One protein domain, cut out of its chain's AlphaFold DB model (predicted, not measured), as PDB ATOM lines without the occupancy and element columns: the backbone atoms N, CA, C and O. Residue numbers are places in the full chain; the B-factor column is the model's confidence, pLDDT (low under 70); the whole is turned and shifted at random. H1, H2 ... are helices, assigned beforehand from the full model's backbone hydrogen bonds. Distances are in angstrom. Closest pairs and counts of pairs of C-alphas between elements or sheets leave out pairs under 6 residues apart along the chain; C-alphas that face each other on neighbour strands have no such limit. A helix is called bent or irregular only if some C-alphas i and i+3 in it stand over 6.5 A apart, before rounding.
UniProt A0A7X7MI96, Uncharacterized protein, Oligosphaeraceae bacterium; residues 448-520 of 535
ATOM      1  N   SER A 448      32.564 187.836 294.591       83.19
ATOM      2  CA  SER A 448      33.573 188.878 294.805       83.19
ATOM      3  C   SER A 448      34.609 188.419 295.831       83.19
ATOM      4  O   SER A 448      35.799 188.414 295.536       83.19
ATOM      5  N   LEU A 449      34.177 187.914 296.991       84.06
ATOM      6  CA  LEU A 449      35.081 187.441 298.046       84.06
ATOM      7  C   LEU A 449      36.039 186.348 297.535       84.06
ATOM      8  O   LEU A 449      37.238 186.382 297.808       84.06
ATOM      9  N   THR A 450      35.535 185.422 296.718       85.94
ATOM     10  CA  THR A 450      36.357 184.382 296.082       85.94
ATOM     11  C   THR A 450      37.343 184.972 295.070       85.94
ATOM     12  O   THR A 450      38.512 184.588 295.069       85.94
ATOM     13  N   ALA A 451      36.911 185.936 294.251       86.31
ATOM     14  CA  ALA A 451      37.783 186.634 293.308       86.31
ATOM     15  C   ALA A 451      38.905 187.403 294.026       86.31
ATOM     16  O   ALA A 451      40.066 187.275 293.644       86.31
ATOM     17  N   TRP A 452      38.592 188.115 295.114       86.75
ATOM     18  CA  TRP A 452      39.578 188.794 295.959       86.75
ATOM     19  C   TRP A 452      40.546 187.811 296.614       86.75
ATOM     20  O   TRP A 452      41.752 188.046 296.603       86.75
ATOM     21  N   LYS A 453      40.055 186.672 297.120       87.50
ATOM     22  CA  LYS A 453      40.916 185.618 297.676       87.50
ATOM     23  C   LYS A 453      41.899 185.090 296.626       87.50
ATOM     24  O   LYS A 453      43.085 184.948 296.917       87.50
ATOM     25  N   ASN A 454      41.421 184.843 295.408       90.06
ATOM     26  CA  ASN A 454      42.253 184.372 294.302       90.06
ATOM     27  C   ASN A 454      43.261 185.441 293.853       90.06
ATOM     28  O   ASN A 454      44.423 185.116 293.621       90.06
ATOM     29  N   LEU A 455      42.853 186.711 293.790       92.00
ATOM     30  CA  LEU A 455      43.721 187.835 293.437       92.00
ATOM     31  C   LEU A 455      44.819 188.054 294.485       92.00
ATOM     32  O   LEU A 455      45.986 188.184 294.122       92.00
ATOM     33  N   CYS A 456      44.482 188.021 295.777       90.12
ATOM     34  CA  CYS A 456      45.460 188.072 296.866       90.12
ATOM     35  C   CYS A 456      46.413 186.872 296.823       90.12
ATOM     36  O   CYS A 456      47.621 187.043 296.978       90.12
ATOM     37  N   GLY A 457      45.892 185.668 296.563       89.00
ATOM     38  CA  GLY A 457      46.708 184.468 296.373       89.00
ATOM     39  C   GLY A 457      47.691 184.611 295.208       89.00
ATOM     40  O   GLY A 457      48.866 184.273 295.347       89.00
ATOM     41  N   LEU A 458      47.242 185.179 294.086       93.31
ATOM     42  CA  LEU A 458      48.078 185.438 292.915       93.31
ATOM     43  C   LEU A 458      49.132 186.514 293.201       93.31
ATOM     44  O   LEU A 458      50.301 186.304 292.890       93.31
ATOM     45  N   LEU A 459      48.763 187.627 293.842       92.44
ATOM     46  CA  LEU A 459      49.708 188.671 294.256       92.44
ATOM     47  C   LEU A 459      50.778 188.133 295.207       92.44
ATOM     48  O   LEU A 459      51.952 188.462 295.049       92.44
ATOM     49  N   LEU A 460      50.399 187.276 296.156       92.94
ATOM     50  CA  LEU A 460      51.339 186.631 297.067       92.94
ATOM     51  C   LEU A 460      52.291 185.697 296.312       92.94
ATOM     52  O   LEU A 460      53.491 185.711 296.577       92.94
ATOM     53  N   LEU A 461      51.791 184.943 295.328       89.31
ATOM     54  CA  LEU A 461      52.617 184.099 294.460       89.31
ATOM     55  C   LEU A 461      53.597 184.948 293.633       89.31
ATOM     56  O   LEU A 461      54.784 184.628 293.567       89.31
ATOM     57  N   VAL A 462      53.141 186.073 293.073       91.44
ATOM     58  CA  VAL A 462      53.991 187.019 292.332       91.44
ATOM     59  C   VAL A 462      55.053 187.638 293.241       91.44
ATOM     60  O   VAL A 462      56.228 187.639 292.878       91.44
ATOM     61  N   LEU A 463      54.689 188.107 294.438       90.06
ATOM     62  CA  LEU A 463      55.637 188.639 295.424       90.06
ATOM     63  C   LEU A 463      56.670 187.590 295.834       90.06
ATOM     64  O   LEU A 463      57.857 187.900 295.919       90.06
ATOM     65  N   LEU A 464      56.246 186.340 296.025       87.44
ATOM     66  CA  LEU A 464      57.136 185.232 296.351       87.44
ATOM     67  C   LEU A 464      58.086 184.930 295.185       87.44
ATOM     68  O   LEU A 464      59.288 184.784 295.401       87.44
ATOM     69  N   ALA A 465      57.598 184.935 293.944       81.19
ATOM     70  CA  ALA A 465      58.430 184.770 292.754       81.19
ATOM     71  C   ALA A 465      59.446 185.916 292.585       81.19
ATOM     72  O   ALA A 465      60.620 185.671 292.292       81.19
ATOM     73  N   VAL A 466      59.030 187.166 292.821       89.25
ATOM     74  CA  VAL A 466      59.913 188.344 292.810       89.25
ATOM     75  C   VAL A 466      60.948 188.254 293.931       89.25
ATOM     76  O   VAL A 466      62.130 188.490 293.681       89.25
ATOM     77  N   GLY A 467      60.543 187.846 295.135       80.81
ATOM     78  CA  GLY A 467      61.426 187.618 296.277       80.81
ATOM     79  C   GLY A 467      62.478 186.547 295.989       80.81
ATOM     80  O   GLY A 467      63.672 186.795 296.161       80.81
ATOM     81  N   VAL A 468      62.069 185.395 295.445       80.81
ATOM     82  CA  VAL A 468      62.986 184.328 295.008       80.81
ATOM     83  C   VAL A 468      63.953 184.849 293.946       80.81
ATOM     84  O   VAL A 468      65.162 184.647 294.065       80.81
ATOM     85  N   ARG A 469      63.463 185.584 292.937       78.69
ATOM     86  CA  ARG A 469      64.309 186.191 291.896       78.69
ATOM     87  C   ARG A 469      65.309 187.192 292.483       78.69
ATOM     88  O   ARG A 469      66.463 187.208 292.057       78.69
ATOM     89  N   ALA A 470      64.900 188.011 293.449       80.50
ATOM     90  CA  ALA A 470      65.763 188.989 294.110       80.50
ATOM     91  C   ALA A 470      66.850 188.317 294.967       80.50
ATOM     92  O   ALA A 470      68.018 188.701 294.881       80.50
ATOM     93  N   ILE A 471      66.496 187.276 295.729       75.69
ATOM     94  CA  ILE A 471      67.448 186.465 296.505       75.69
ATOM     95  C   ILE A 471      68.458 185.796 295.568       75.69
ATOM     96  O   ILE A 471      69.663 185.854 295.813       75.69
ATOM     97  N   PHE A 472      67.986 185.231 294.457       74.62
ATOM     98  CA  PHE A 472      68.833 184.578 293.464       74.62
ATOM     99  C   PHE A 472      69.811 185.554 292.795       74.62
ATOM    100  O   PHE A 472      70.972 185.211 292.588       74.62
ATOM    101  N   LYS A 473      69.373 186.789 292.509       76.06
ATOM    102  CA  LYS A 473      70.246 187.853 291.988       76.06
ATOM    103  C   LYS A 473      71.290 188.323 293.007       76.06
ATOM    104  O   LYS A 473      72.412 188.600 292.605       76.06
ATOM    105  N   ARG A 474      70.939 188.428 294.297       75.88
ATOM    106  CA  ARG A 474      71.839 188.958 295.342       75.88
ATOM    107  C   ARG A 474      72.818 187.928 295.915       75.88
ATOM    108  O   ARG A 474      73.940 188.297 296.231       75.88
ATOM    109  N   LYS A 475      72.407 186.666 296.088       67.56
ATOM    110  CA  LYS A 475      73.211 185.617 296.756       67.56
ATOM    111  C   LYS A 475      73.633 184.459 295.838       67.56
ATOM    112  O   LYS A 475      74.384 183.584 296.270       67.56
ATOM    113  N   GLY A 476      73.155 184.416 294.590       64.69
ATOM    114  CA  GLY A 476      73.365 183.275 293.692       64.69
ATOM    115  C   GLY A 476      72.819 181.952 294.262       64.69
ATOM    116  O   GLY A 476      72.079 181.926 295.244       64.69
ATOM    117  N   LEU A 477      73.221 180.814 293.682       59.47
ATOM    118  CA  LEU A 477      72.853 179.465 294.159       59.47
ATOM    119  C   LEU A 477      73.534 179.061 295.488       59.47
ATOM    120  O   LEU A 477      73.549 177.879 295.831       59.47
ATOM    121  N   GLY A 478      74.206 179.986 296.182       55.69
ATOM    122  CA  GLY A 478      74.994 179.715 297.393       55.69
ATOM    123  C   GLY A 478      74.167 179.541 298.668       55.69
ATOM    124  O   GLY A 478      74.673 179.007 299.645       55.69
ATOM    125  N   TRP A 479      72.897 179.955 298.656       56.12
ATOM    126  CA  TRP A 479      71.995 179.869 299.813       56.12
ATOM    127  C   TRP A 479      71.257 178.519 299.936       56.12
ATOM    128  O   TRP A 479      70.697 178.215 300.986       56.12
ATOM    129  N   LEU A 480      71.267 177.685 298.891       57.50
ATOM    130  CA  LEU A 480      70.683 176.342 298.946       57.50
ATOM    131  C   LEU A 480      71.663 175.368 299.626       57.50
ATOM    132  O   LEU A 480      72.829 175.320 299.220       57.50
ATOM    133  N   PRO A 481      71.220 174.564 300.613       60.00
ATOM    134  CA  PRO A 481      72.076 173.577 301.264       60.00
ATOM    135  C   PRO A 481      72.654 172.613 300.221       60.00
ATOM    136  O   PRO A 481      71.947 172.169 299.314       60.00
ATOM    137  N   ALA A 482      73.941 172.274 300.344       58.91
ATOM    138  CA  ALA A 482      74.712 171.554 299.320       58.91
ATOM    139  C   ALA A 482      74.066 170.236 298.834       58.91
ATOM    140  O   ALA A 482      74.275 169.829 297.693       58.91
ATOM    141  N   ARG A 483      73.218 169.608 299.659       57.00
ATOM    142  CA  ARG A 483      72.475 168.379 299.328       57.00
ATOM    143  C   ARG A 483      71.331 168.582 298.314       57.00
ATOM    144  O   ARG A 483      70.995 167.646 297.600       57.00
ATOM    145  N   LEU A 484      70.783 169.796 298.187       53.56
ATOM    146  CA  LEU A 484      69.710 170.158 297.238       53.56
ATOM    147  C   LEU A 484      70.225 170.766 295.921       53.56
ATOM    148  O   LEU A 484      69.441 171.034 295.015       53.56
ATOM    149  N   ARG A 485      71.545 170.946 295.769       58.09
ATOM    150  CA  ARG A 485      72.175 171.373 294.501       58.09
ATOM    151  C   ARG A 485      72.197 170.275 293.432       58.09
ATOM    152  O   ARG A 485      72.401 170.561 292.254       58.09
ATOM    153  N   SER A 486      71.997 169.023 293.840       61.56
ATOM    154  CA  SER A 486      71.852 167.879 292.943       61.56
ATOM    155  C   SER A 486      70.518 167.965 292.190       61.56
ATOM    156  O   SER A 486      69.452 168.017 292.799       61.56
ATOM    157  N   ARG A 487      70.573 167.926 290.851       62.41
ATOM    158  CA  ARG A 487      69.395 167.993 289.958       62.41
ATOM    159  C   ARG A 487      68.334 166.949 290.302       62.41
ATOM    160  O   ARG A 487      67.144 167.234 290.247       62.41
ATOM    161  N   LYS A 488      68.786 165.752 290.684       65.44
ATOM    162  CA  LYS A 488      67.920 164.634 291.065       65.44
ATOM    163  C   LYS A 488      67.255 164.881 292.420       65.44
ATOM    164  O   LYS A 488      66.079 164.587 292.563       65.44
ATOM    165  N   ALA A 489      67.965 165.480 293.379       64.12
ATOM    166  CA  ALA A 489      67.424 165.770 294.707       64.12
ATOM    167  C   ALA A 489      66.356 166.878 294.678       64.12
ATOM    168  O   ALA A 489      65.324 166.740 295.326       64.12
ATOM    169  N   ALA A 490      66.566 167.941 293.890       61.97
ATOM    170  CA  ALA A 490      65.585 169.017 293.729       61.97
ATOM    171  C   ALA A 490      64.318 168.552 292.986       61.97
ATOM    172  O   ALA A 490      63.210 168.868 293.413       61.97
ATOM    173  N   ALA A 491      64.474 167.752 291.922       65.50
ATOM    174  CA  ALA A 491      63.342 167.174 291.200       65.50
ATOM    175  C   ALA A 491      62.552 166.186 292.074       65.50
ATOM    176  O   ALA A 491      61.333 166.277 292.127       65.50
ATOM    177  N   LEU A 492      63.234 165.303 292.817       70.62
ATOM    178  CA  LEU A 492      62.594 164.331 293.708       70.62
ATOM    179  C   LEU A 492      61.866 165.016 294.876       70.62
ATOM    180  O   LEU A 492      60.735 164.662 295.179       70.62
ATOM    181  N   ALA A 493      62.472 166.034 295.497       64.75
ATOM    182  CA  ALA A 493      61.837 166.800 296.571       64.75
ATOM    183  C   ALA A 493      60.633 167.616 296.072       64.75
ATOM    184  O   ALA A 493      59.618 167.694 296.763       64.75
ATOM    185  N   GLY A 494      60.718 168.186 294.863       65.12
ATOM    186  CA  GLY A 494      59.601 168.884 294.227       65.12
ATOM    187  C   GLY A 494      58.433 167.954 293.900       65.12
ATOM    188  O   GLY A 494      57.286 168.281 294.199       65.12
ATOM    189  N   LEU A 495      58.729 166.766 293.363       71.94
ATOM    190  CA  LEU A 495      57.737 165.748 293.015       71.94
ATOM    191  C   LEU A 495      57.098 165.137 294.274       71.94
ATOM    192  O   LEU A 495      55.877 165.066 294.347       71.94
ATOM    193  N   CYS A 496      57.885 164.828 295.312       64.50
ATOM    194  CA  CYS A 496      57.366 164.406 296.618       64.50
ATOM    195  C   CYS A 496      56.509 165.496 297.283       64.50
ATOM    196  O   CYS A 496      55.445 165.197 297.813       64.50
ATOM    197  N   GLY A 497      56.915 166.767 297.231       62.56
ATOM    198  CA  GLY A 497      56.129 167.869 297.796       62.56
ATOM    199  C   GLY A 497      54.771 168.066 297.111       62.56
ATOM    200  O   GLY A 497      53.804 168.448 297.769       62.56
ATOM    201  N   LEU A 498      54.693 167.770 295.810       68.31
ATOM    202  CA  LEU A 498      53.455 167.820 295.029       68.31
ATOM    203  C   LEU A 498      52.571 166.588 295.278       68.31
ATOM    204  O   LEU A 498      51.357 166.724 295.374       68.31
ATOM    205  N   PHE A 499      53.182 165.410 295.432       67.44
ATOM    206  CA  PHE A 499      52.480 164.139 295.634       67.44
ATOM    207  C   PHE A 499      51.911 163.988 297.053       67.44
ATOM    208  O   PHE A 499      50.817 163.463 297.225       67.44
ATOM    209  N   PHE A 500      52.623 164.483 298.071       66.38
ATOM    210  CA  PHE A 500      52.185 164.416 299.471       66.38
ATOM    211  C   PHE A 500      51.355 165.633 299.917       66.38
ATOM    212  O   PHE A 500      50.869 165.655 301.043       66.38
ATOM    213  N   GLY A 501      51.186 166.657 299.070       51.78
ATOM    214  CA  GLY A 501      50.298 167.801 299.334       51.78
ATOM    215  C   GLY A 501      50.734 168.743 300.466       51.78
ATOM    216  O   GLY A 501      50.016 169.688 300.778       51.78
ATOM    217  N   ILE A 502      51.911 168.525 301.062       56.53
ATOM    218  CA  ILE A 502      52.365 169.245 302.262       56.53
ATOM    219  C   ILE A 502      52.670 170.721 301.937       56.53
ATOM    220  O   ILE A 502      52.366 171.584 302.750       56.53
ATOM    221  N   PHE A 503      53.187 171.032 300.733       63.72
ATOM    222  CA  PHE A 503      53.363 172.406 300.219       63.72
ATOM    223  C   PHE A 503      53.420 172.440 298.670       63.72
ATOM    224  O   PHE A 503      54.513 172.480 298.092       63.72
ATOM    225  N   PRO A 504      52.277 172.473 297.956       64.44
ATOM    226  CA  PRO A 504      52.239 172.350 296.491       64.44
ATOM    227  C   PRO A 504      52.952 173.504 295.767       64.44
ATOM    228  O   PRO A 504      53.615 173.298 294.750       64.44
ATOM    229  N   VAL A 505      52.895 174.714 296.331       66.12
ATOM    230  CA  VAL A 505      53.569 175.903 295.779       66.12
ATOM    231  C   VAL A 505      55.094 175.772 295.871       66.12
ATOM    232  O   VAL A 505      55.800 176.135 294.934       66.12
ATOM    233  N   LEU A 506      55.610 175.208 296.968       63.78
ATOM    234  CA  LEU A 506      57.045 174.993 297.166       63.78
ATOM    235  C   LEU A 506      57.568 173.858 296.268       63.78
ATOM    236  O   LEU A 506      58.657 173.969 295.704       63.78
ATOM    237  N   GLY A 507      56.763 172.805 296.078       67.88
ATOM    238  CA  GLY A 507      57.070 171.696 295.170       67.88
ATOM    239  C   GLY A 507      57.189 172.134 293.707       67.88
ATOM    240  O   GLY A 507      58.145 171.769 293.019       67.88
ATOM    241  N   LEU A 508      56.282 173.003 293.250       73.12
ATOM    242  CA  LEU A 508      56.308 173.559 291.894       73.12
ATOM    243  C   LEU A 508      57.516 174.489 291.677       73.12
ATOM    244  O   LEU A 508      58.160 174.448 290.628       73.12
ATOM    245  N   LEU A 509      57.895 175.260 292.699       68.75
ATOM    246  CA  LEU A 509      59.095 176.104 292.684       68.75
ATOM    247  C   LEU A 509      60.391 175.279 292.587       68.75
ATOM    248  O   LEU A 509      61.318 175.644 291.856       68.75
ATOM    249  N   LEU A 510      60.454 174.131 293.266       70.31
ATOM    250  CA  LEU A 510      61.586 173.201 293.181       70.31
ATOM    251  C   LEU A 510      61.691 172.527 291.802       70.31
ATOM    252  O   LEU A 510      62.791 172.393 291.266       70.31
ATOM    253  N   LEU A 511      60.564 172.187 291.172       70.31
ATOM    254  CA  LEU A 511      60.555 171.665 289.801       70.31
ATOM    255  C   LEU A 511      60.983 172.717 288.768       70.31
ATOM    256  O   LEU A 511      61.800 172.423 287.894       70.31
ATOM    257  N   LEU A 512      60.513 173.962 288.898       71.06
ATOM    258  CA  LEU A 512      60.935 175.061 288.022       71.06
ATOM    259  C   LEU A 512      62.436 175.350 288.149       71.06
ATOM    260  O   LEU A 512      63.121 175.540 287.144       71.06
ATOM    261  N   THR A 513      62.977 175.342 289.370       68.25
ATOM    262  CA  THR A 513      64.423 175.533 289.581       68.25
ATOM    263  C   THR A 513      65.248 174.377 289.006       68.25
ATOM    264  O   THR A 513      66.289 174.629 288.395       68.25
ATOM    265  N   ALA A 514      64.767 173.131 289.097       68.56
ATOM    266  CA  ALA A 514      65.388 171.982 288.437       68.56
ATOM    267  C   ALA A 514      65.368 172.104 286.897       68.56
ATOM    268  O   ALA A 514      66.386 171.842 286.252       68.56
ATOM    269  N   GLY A 515      64.261 172.576 286.311       70.25
ATOM    270  CA  GLY A 515      64.140 172.822 284.868       70.25
ATOM    271  C   GLY A 515      65.081 173.920 284.355       70.25
ATOM    272  O   GLY A 515      65.747 173.750 283.335       70.25
ATOM    273  N   ILE A 516      65.228 175.018 285.103       68.81
ATOM    274  CA  ILE A 516      66.168 176.103 284.769       68.81
ATOM    275  C   ILE A 516      67.626 175.611 284.823       68.81
ATOM    276  O   ILE A 516      68.441 175.971 283.971       68.81
ATOM    277  N   LEU A 517      67.967 174.755 285.794       67.56
ATOM    278  CA  LEU A 517      69.295 174.133 285.880       67.56
ATOM    279  C   LEU A 517      69.566 173.159 284.723       67.56
ATOM    280  O   LEU A 517      70.709 173.055 284.275       67.56
ATOM    281  N   TYR A 518      68.535 172.474 284.220       69.06
ATOM    282  CA  TYR A 518      68.629 171.602 283.048       69.06
ATOM    283  C   TYR A 518      68.884 172.403 281.759       69.06
ATOM    284  O   TYR A 518      69.847 172.121 281.044       69.06
ATOM    285  N   LEU A 519      68.119 173.476 281.530       63.56
ATOM    286  CA  LEU A 519      68.285 174.381 280.381       63.56
ATOM    287  C   LEU A 519      69.663 175.055 280.343       63.56
ATOM    288  O   LEU A 519      70.240 175.239 279.274       63.56
ATOM    289  N   ARG A 520      70.230 175.392 281.507       63.53
ATOM    290  CA  ARG A 520      71.572 175.988 281.590       63.53
ATOM    291  C   ARG A 520      72.691 174.992 281.269       63.53
ATOM    292  O   ARG A 520      73.751 175.419 280.827       63.53
TER     293      ARG A 520
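What this domain is: This is residues 448 to 520 of the 535 residues of an uncharacterized protein of Oligosphaeraceae bacterium (UniProt A0A7X7MI96). One long helix, H1, reaches past a helical hairpin, H2 and H3, which folds back beside its later part; residues 448 to 460 of H1 stick out free as an arm, and near residue 473 the helix kinks towards the hairpin. The contacts are few: H3 lies between H1 and H2 but touches H2 alone. The printed part has 73 residues with three named helices, in the order H1, H2, H3, and no named strand; the class is all helix. The whole is loose, with a radius of gyration of the C-alphas of 14.1 A and spans of 44 by 31 by 21 A.

How they stand to each other: H1, residues 448 to 479, has a kink of 79 degrees near residue 473 and is irregular, with C-alphas 474 and 477 9.6 A apart. It is apart from H2, residues 487 to 499. It is only just apart from H3, residues 504 to 520, with closest C-alphas 8.4 A from each other. H2 and H3 touch and form a helical hairpin; their closest C-alphas, those of Gly 494 and Gly 507, are 3.9 A apart. They run opposite ways at a shallow tilt of 26 degrees. Each O i to N i+4 pair is within hydrogen-bond range in H2 and H3, and 25 of 28 are in H1.

Where its parts are: H1 begins at C-alpha 448, (33.573, 188.878, 294.805), and measures 39.8 A from first to last C-alpha. H2 begins at C-alpha 487, (69.395, 167.993, 289.958), and measures 18.3 A. H3 measures 24.7 A and ends at C-alpha 520, (71.572, 175.988, 281.590).

The domain as a whole: The C-alphas farthest apart, those of Ser 448 and Ala 482, are 44.9 A apart. The printed part has no cut. The link from H1 to H2 is short and that from H2 to H3 tight. The mean pLDDT of the printed part is 72.1; 39 residues are under 70, among them residues 475 to 491 and 496 to 507.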